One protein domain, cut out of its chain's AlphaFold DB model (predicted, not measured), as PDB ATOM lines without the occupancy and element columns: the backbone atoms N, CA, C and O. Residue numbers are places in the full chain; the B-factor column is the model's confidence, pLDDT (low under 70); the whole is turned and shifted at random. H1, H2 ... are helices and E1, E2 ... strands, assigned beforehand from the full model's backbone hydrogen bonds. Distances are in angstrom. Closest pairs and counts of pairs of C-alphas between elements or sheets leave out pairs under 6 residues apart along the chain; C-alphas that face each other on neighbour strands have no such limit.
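AT A GLANCE: This is residues 3 to 58 of the 66 residues of the protein "TF-B3 domain-containing protein" of Trifolium medium (UniProt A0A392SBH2). Two strand hairpins run crosswise and well apart: E2 with E3 reaches one end of the long axis, while long E4 folds back into short E5. H1 sits beside E1, which runs on into E2 at 23 degrees. The printed part has 56 residues, ordered E1 E2 E3 H1 E4 E5, mixed in class, with both two-stranded sheets antiparallel. It is loose, with a radius of gyration of the C-alphas of 12.9 A, and flat, spanning 39 by 33 by 18 A.

IN THESE COORDINATES: Find C-alpha 10 at (7.821, -36.723, -14.119), where E1, residues 10 to 12, begins. Next come E2, 15 to 18, E3, 24 to 27, and H1, 31 to 38, 10.6 A long. E4, 46 to 53, runs 21.1 A; E5, 56 to 58, ends at (1.478, -42.304, -16.113).

HOW THE PARTS SIT: In hairpin E2 and E3, look for N 16 and O 26, 2.9 A apart. In hairpin E4 and E5, N 56 and O 53 are 2.8 A apart. E1 pairs with no named strand; its closest C-alpha pair with H1 is Val 11 and Phe 34, 5.9 A. In H1 every O i to N i+4 pair is within hydrogen-bond range. E2 and E4 are apart.

THE WHOLE: The C-alphas of Ser 7 and His 21 are farthest apart, 39.1 A. The printed part has no cut and no long link; residues 53 to 54 have pLDDT under 70.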
ATOM      1  N   PHE A   3       7.112 -41.996 -15.272       93.31
ATOM      2  CA  PHE A   3       7.137 -42.328 -13.852       93.31
ATOM      3  C   PHE A   3       6.969 -41.070 -13.020       93.31
ATOM      4  O   PHE A   3       7.623 -40.059 -13.286       93.31
ATOM      5  N   MET A   4       6.099 -41.155 -12.020       92.62
ATOM      6  CA  MET A   4       5.869 -40.114 -11.033       92.62
ATOM      7  C   MET A   4       6.119 -40.687  -9.642       92.62
ATOM      8  O   MET A   4       5.451 -41.627  -9.221       92.62
ATOM      9  N   GLY A   5       7.106 -40.122  -8.952       87.94
ATOM     10  CA  GLY A   5       7.475 -40.501  -7.591       87.94
ATOM     11  C   GLY A   5       6.968 -39.497  -6.547       87.94
ATOM     12  O   GLY A   5       6.293 -38.524  -6.894       87.94
ATOM     13  N   PRO A   6       7.345 -39.674  -5.269       82.31
ATOM     14  CA  PRO A   6       6.973 -38.797  -4.156       82.31
ATOM     15  C   PRO A   6       7.401 -37.339  -4.354       82.31
ATOM     16  O   PRO A   6       6.706 -36.422  -3.929       82.31
ATOM     17  N   SER A   7       8.511 -37.115  -5.062       79.44
ATOM     18  CA  SER A   7       9.010 -35.788  -5.443       79.44
ATOM     19  C   SER A   7       8.118 -35.061  -6.460       79.44
ATOM     20  O   SER A   7       8.411 -33.926  -6.824       79.44
ATOM     21  N   LYS A   8       7.054 -35.713  -6.957       77.44
ATOM     22  CA  LYS A   8       6.159 -35.240  -8.028       77.44
ATOM     23  C   LYS A   8       6.876 -34.915  -9.344       77.44
ATOM     24  O   LYS A   8       6.302 -34.277 -10.221       77.44
ATOM     25  N   THR A   9       8.115 -35.375  -9.515       80.69
ATOM     26  CA  THR A   9       8.852 -35.213 -10.770       80.69
ATOM     27  C   THR A   9       8.418 -36.268 -11.777       80.69
ATOM     28  O   THR A   9       8.452 -37.461 -11.470       80.69
ATOM     29  N   PHE A  10       8.083 -35.833 -12.993       87.50
ATOM     30  CA  PHE A  10       7.821 -36.723 -14.119       87.50
ATOM     31  C   PHE A  10       9.132 -37.107 -14.799       87.50
ATOM     32  O   PHE A  10       9.881 -36.248 -15.266       87.50
ATOM     33  N   VAL A  11       9.399 -38.406 -14.897       93.06
ATOM     34  CA  VAL A  11      10.549 -38.926 -15.639       93.06
ATOM     35  C   VAL A  11      10.053 -39.846 -16.740       93.06
ATOM     36  O   VAL A  11       9.432 -40.873 -16.477       93.06
ATOM     37  N   ALA A  12      10.335 -39.487 -17.992       92.94
ATOM     38  CA  ALA A  12      10.086 -40.375 -19.116       92.94
ATOM     39  C   ALA A  12      10.960 -41.628 -18.978       92.94
ATOM     40  O   ALA A  12      12.184 -41.530 -18.865       92.94
ATOM     41  N   CYS A  13      10.333 -42.801 -19.015       93.12
ATOM     42  CA  CYS A  13      11.012 -44.085 -19.053       93.12
ATOM     43  C   CYS A  13      10.647 -44.823 -20.343       93.12
ATOM     44  O   CYS A  13       9.465 -44.986 -20.683       93.12
ATOM     45  N   LYS A  14      11.675 -45.276 -21.066       92.56
ATOM     46  CA  LYS A  14      11.505 -46.179 -22.209       92.56
ATOM     47  C   LYS A  14      11.340 -47.609 -21.707       92.56
ATOM     48  O   LYS A  14      11.984 -47.996 -20.733       92.56
ATOM     49  N   LEU A  15      10.512 -48.386 -22.393       92.44
ATOM     50  CA  LEU A  15      10.548 -49.840 -22.300       92.44
ATOM     51  C   LEU A  15      11.465 -50.363 -23.397       92.44
ATOM     52  O   LEU A  15      11.384 -49.915 -24.540       92.44
ATOM     53  N   LEU A  16      12.344 -51.284 -23.034       92.94
ATOM     54  CA  LEU A  16      13.150 -52.036 -23.979       92.94
ATOM     55  C   LEU A  16      12.486 -53.394 -24.139       92.94
ATOM     56  O   LEU A  16      12.418 -54.157 -23.175       92.94
ATOM     57  N   ILE A  17      11.978 -53.654 -25.338       93.56
ATOM     58  CA  ILE A  17      11.392 -54.932 -25.725       93.56
ATOM     59  C   ILE A  17      12.448 -55.639 -26.565       93.56
ATOM     60  O   ILE A  17      12.917 -55.095 -27.562       93.56
ATOM     61  N   MET A  18      12.873 -56.813 -26.117       93.25
ATOM     62  CA  MET A  18      13.731 -57.695 -26.899       93.25
ATOM     63  C   MET A  18      12.900 -58.877 -27.365       93.25
ATOM     64  O   MET A  18      12.355 -59.608 -26.537       93.25
ATOM     65  N   GLU A  19      12.852 -59.066 -28.677       88.50
ATOM     66  CA  GLU A  19      12.230 -60.213 -29.330       88.50
ATOM     67  C   GLU A  19      13.332 -61.166 -29.808       88.50
ATOM     68  O   GLU A  19      14.387 -60.738 -30.279       88.50
ATOM     69  N   GLY A  20      13.139 -62.467 -29.602       85.25
ATOM     70  CA  GLY A  20      14.138 -63.499 -29.880       85.25
ATOM     71  C   GLY A  20      13.875 -64.766 -29.068       85.25
ATOM     72  O   GLY A  20      12.815 -64.908 -28.461       85.25
ATOM     73  N   HIS A  21      14.857 -65.672 -29.000       83.88
ATOM     74  CA  HIS A  21      14.724 -66.976 -28.317       83.88
ATOM     75  C   HIS A  21      14.293 -66.881 -26.840       83.88
ATOM     76  O   HIS A  21      13.730 -67.829 -26.297       83.88
ATOM     77  N   LYS A  22      14.553 -65.742 -26.184       88.69
ATOM     78  CA  LYS A  22      13.974 -65.374 -24.887       88.69
ATOM     79  C   LYS A  22      13.482 -63.934 -24.948       88.69
ATOM     80  O   LYS A  22      14.279 -63.003 -24.821       88.69
ATOM     81  N   ALA A  23      12.178 -63.762 -25.130       93.31
ATOM     82  CA  ALA A  23      11.556 -62.450 -25.056       93.31
ATOM     83  C   ALA A  23      11.757 -61.836 -23.661       93.31
ATOM     84  O   ALA A  23      11.657 -62.527 -22.643       93.31
ATOM     85  N   SER A  24      12.056 -60.539 -23.601       93.81
ATOM     86  CA  SER A  24      12.133 -59.819 -22.328       93.81
ATOM     87  C   SER A  24      11.702 -58.368 -22.471       93.81
ATOM     88  O   SER A  24      11.897 -57.746 -23.515       93.81
ATOM     89  N   VAL A  25      11.146 -57.827 -21.388       92.88
ATOM     90  CA  VAL A  25      10.791 -56.415 -21.263       92.88
ATOM     91  C   VAL A  25      11.553 -55.842 -20.078       92.88
ATOM     92  O   VAL A  25      11.537 -56.410 -18.987       92.88
ATOM     93  N   LYS A  26      12.255 -54.729 -20.293       92.62
ATOM     94  CA  LYS A  26      13.064 -54.065 -19.264       92.62
ATOM     95  C   LYS A  26      12.772 -52.573 -19.226       92.62
ATOM     96  O   LYS A  26      12.496 -51.959 -20.258       92.62
ATOM     97  N   PHE A  27      12.923 -51.966 -18.052       94.12
ATOM     98  CA  PHE A  27      13.001 -50.513 -17.956       94.12
ATOM     99  C   PHE A  27      14.332 -50.031 -18.537       94.12
ATOM    100  O   PHE A  27      15.408 -50.470 -18.131       94.12
ATOM    101  N   GLY A  28      14.244 -49.148 -19.525       94.44
ATOM    102  CA  GLY A  28      15.383 -48.598 -20.241       94.44
ATOM    103  C   GLY A  28      15.819 -47.240 -19.711       94.44
ATOM    104  O   GLY A  28      15.859 -46.974 -18.505       94.44
ATOM    105  N   SER A  29      16.155 -46.349 -20.647       94.25
ATOM    106  CA  SER A  29      16.531 -44.970 -20.331       94.25
ATOM    107  C   SER A  29      15.430 -44.283 -19.524       94.25
ATOM    108  O   SER A  29      14.264 -44.333 -19.921       94.25
ATOM    109  N   GLY A  30      15.814 -43.621 -18.433       94.00
ATOM    110  CA  GLY A  30      14.903 -42.950 -17.502       94.00
ATOM    111  C   GLY A  30      14.856 -43.611 -16.128       94.00
ATOM    112  O   GLY A  30      14.834 -42.899 -15.130       94.00
ATOM    113  N   TRP A  31      14.970 -44.941 -16.058       95.06
ATOM    114  CA  TRP A  31      14.858 -45.688 -14.800       95.06
ATOM    115  C   TRP A  31      15.863 -45.245 -13.733       95.06
ATOM    116  O   TRP A  31      15.478 -44.775 -12.668       95.06
ATOM    117  N   LYS A  32      17.166 -45.305 -14.041       93.81
ATOM    118  CA  LYS A  32      18.218 -44.919 -13.081       93.81
ATOM    119  C   LYS A  32      18.080 -43.466 -12.609       93.81
ATOM    120  O   LYS A  32      18.263 -43.189 -11.428       93.81
ATOM    121  N   LYS A  33      17.719 -42.551 -13.518       93.56
ATOM    122  CA  LYS A  33      17.480 -41.132 -13.201       93.56
ATOM    123  C   LYS A  33      16.279 -40.971 -12.267       93.56
ATOM    124  O   LYS A  33      16.353 -40.200 -11.317       93.56
ATOM    125  N   PHE A  34      15.202 -41.706 -12.528       94.75
ATOM    126  CA  PHE A  34      14.004 -41.712 -11.699       94.75
ATOM    127  C   PHE A  34      14.291 -42.198 -10.274       94.75
ATOM    128  O   PHE A  34      13.917 -41.516  -9.320       94.75
ATOM    129  N   CYS A  35      14.999 -43.324 -10.123       94.12
ATOM    130  CA  CYS A  35      15.381 -43.846  -8.809       94.12
ATOM    131  C   CYS A  35      16.215 -42.835  -8.019       94.12
ATOM    132  O   CYS A  35      15.888 -42.557  -6.871       94.12
ATOM    133  N   ALA A  36      17.234 -42.233  -8.644       92.88
ATOM    134  CA  ALA A  36      18.077 -41.230  -7.996       92.88
ATOM    135  C   ALA A  36      17.274 -39.998  -7.541       92.88
ATOM    136  O   ALA A  36      17.402 -39.572  -6.398       92.88
ATOM    137  N   ALA A  37      16.397 -39.467  -8.402       92.69
ATOM    138  CA  ALA A  37      15.552 -38.316  -8.076       92.69
ATOM    139  C   ALA A  37      14.507 -38.615  -6.985       92.69
ATOM    140  O   ALA A  37      14.093 -37.708  -6.268       92.69
ATOM    141  N   SER A  38      14.083 -39.875  -6.865       92.69
ATOM    142  CA  SER A  38      13.093 -40.321  -5.875       92.69
ATOM    143  C   SER A  38      13.725 -40.884  -4.596       92.69
ATOM    144  O   SER A  38      12.998 -41.278  -3.687       92.69
ATOM    145  N   GLY A  39      15.060 -40.941  -4.514       92.75
ATOM    146  CA  GLY A  39      15.788 -41.490  -3.366       92.75
ATOM    147  C   GLY A  39      15.678 -43.011  -3.205       92.75
ATOM    148  O   GLY A  39      15.888 -43.522  -2.108       92.75
ATOM    149  N   TYR A  40      15.340 -43.740  -4.273       93.81
ATOM    150  CA  TYR A  40      15.207 -45.198  -4.248       93.81
ATOM    151  C   TYR A  40      16.547 -45.896  -4.451       93.81
ATOM    152  O   TYR A  40      17.359 -45.487  -5.287       93.81
ATOM    153  N   LYS A  41      16.752 -46.994  -3.724       94.94
ATOM    154  CA  LYS A  41      17.977 -47.798  -3.748       94.94
ATOM    155  C   LYS A  41      17.682 -49.293  -3.852       94.94
ATOM    156  O   LYS A  41      16.557 -49.744  -3.654       94.94
ATOM    157  N   ALA A  42      18.712 -50.074  -4.177       95.69
ATOM    158  CA  ALA A  42      18.610 -51.530  -4.181       95.69
ATOM    159  C   ALA A  42      18.139 -52.047  -2.809       95.69
ATOM    160  O   ALA A  42      18.585 -51.555  -1.772       95.69
ATOM    161  N   GLY A  43      17.233 -53.025  -2.829       95.50
ATOM    162  CA  GLY A  43      16.562 -53.549  -1.637       95.50
ATOM    163  C   GLY A  43      15.233 -52.862  -1.308       95.50
ATOM    164  O   GLY A  43      14.453 -53.420  -0.543       95.50
ATOM    165  N   ASP A  44      14.930 -51.702  -1.902       96.06
ATOM    166  CA  ASP A  44      13.610 -51.090  -1.759       96.06
ATOM    167  C   ASP A  44      12.542 -51.899  -2.505       96.06
ATOM    168  O   ASP A  44      12.737 -52.313  -3.651       96.06
ATOM    169  N   VAL A  45      11.382 -52.066  -1.870       95.94
ATOM    170  CA  VAL A  45      10.181 -52.611  -2.508       95.94
ATOM    171  C   VAL A  45       9.357 -51.445  -3.041       95.94
ATOM    172  O   VAL A  45       9.005 -50.531  -2.293       95.94
ATOM    173  N   LEU A  46       9.074 -51.464  -4.344       95.31
ATOM    174  CA  LEU A  46       8.357 -50.397  -5.037       95.31
ATOM    175  C   LEU A  46       7.015 -50.909  -5.566       95.31
ATOM    176  O   LEU A  46       6.942 -51.999  -6.133       95.31
ATOM    177  N   ILE A  47       5.976 -50.097  -5.413       95.25
ATOM    178  CA  ILE A  47       4.633 -50.332  -5.947       95.25
ATOM    179  C   ILE A  47       4.477 -49.476  -7.202       95.25
ATOM    180  O   ILE A  47       4.822 -48.296  -7.190       95.25
ATOM    181  N   PHE A  48       3.958 -50.072  -8.275       93.44
ATOM    182  CA  PHE A  48       3.695 -49.401  -9.546       93.44
ATOM    183  C   PHE A  48       2.188 -49.363  -9.793       93.44
ATOM    184  O   PHE A  48       1.571 -50.397 -10.040       93.44
ATOM    185  N   GLU A  49       1.599 -48.173  -9.763       92.94
ATOM    186  CA  GLU A  49       0.178 -47.958 -10.022       92.94
ATOM    187  C   GLU A  49      -0.009 -47.272 -11.375       92.94
ATOM    188  O   GLU A  49       0.445 -46.146 -11.591       92.94
ATOM    189  N   PHE A  50      -0.697 -47.940 -12.296       89.75
ATOM    190  CA  PHE A  50      -1.089 -47.337 -13.566       89.75
ATOM    191  C   PHE A  50      -2.292 -46.414 -13.360       89.75
ATOM    192  O   PHE A  50      -3.310 -46.834 -12.809       89.75
ATOM    193  N   LYS A  51      -2.198 -45.169 -13.840       85.06
ATOM    194  CA  LYS A  51      -3.348 -44.267 -13.947       85.06
ATOM    195  C   LYS A  51      -3.463 -43.782 -15.381       85.06
ATOM    196  O   LYS A  51      -2.532 -43.177 -15.916       85.06
ATOM    197  N   ASP A  52      -4.608 -44.062 -15.990       75.00
ATOM    198  CA  ASP A  52      -4.919 -43.541 -17.311       75.00
ATOM    199  C   ASP A  52      -5.198 -42.038 -17.204       75.00
ATOM    200  O   ASP A  52      -6.094 -41.599 -16.480       75.00
ATOM    201  N   ALA A  53      -4.391 -41.240 -17.895       67.12
ATOM    202  CA  ALA A  53      -4.545 -39.799 -17.955       67.12
ATOM    203  C   ALA A  53      -4.644 -39.377 -19.420       67.12
ATOM    204  O   ALA A  53      -3.630 -39.067 -20.040       67.12
ATOM    205  N   LYS A  54      -5.868 -39.368 -19.969       64.62
ATOM    206  CA  LYS A  54      -6.249 -38.740 -21.254       64.62
ATOM    207  C   LYS A  54      -5.160 -38.834 -22.343       64.62
ATOM    208  O   LYS A  54      -4.700 -37.816 -22.858       64.62
ATOM    209  N   GLY A  55      -4.728 -40.053 -22.674       72.25
ATOM    210  CA  GLY A  55      -3.757 -40.317 -23.749       72.25
ATOM    211  C   GLY A  55      -2.283 -40.364 -23.323       72.25
ATOM    212  O   GLY A  55      -1.410 -40.580 -24.161       72.25
ATOM    213  N   SER A  56      -1.983 -40.205 -22.033       76.19
ATOM    214  CA  SER A  56      -0.652 -40.414 -21.459       76.19
ATOM    215  C   SER A  56      -0.660 -41.554 -20.441       76.19
ATOM    216  O   SER A  56      -1.421 -41.548 -19.478       76.19
ATOM    217  N   THR A  57       0.255 -42.511 -20.607       85.25
ATOM    218  CA  THR A  57       0.514 -43.554 -19.605       85.25
ATOM    219  C   THR A  57       1.401 -43.008 -18.488       85.25
ATOM    220  O   THR A  57       2.623 -42.880 -18.669       85.25
ATOM    221  N   ILE A  58       0.790 -42.713 -17.339       89.00
ATOM    222  CA  ILE A  58       1.478 -42.304 -16.113       89.00
ATOM    223  C   ILE A  58       1.474 -43.481 -15.133       89.00
ATOM    224  O   ILE A  58       0.423 -44.032 -14.811       89.00
TER     225      ILE A  58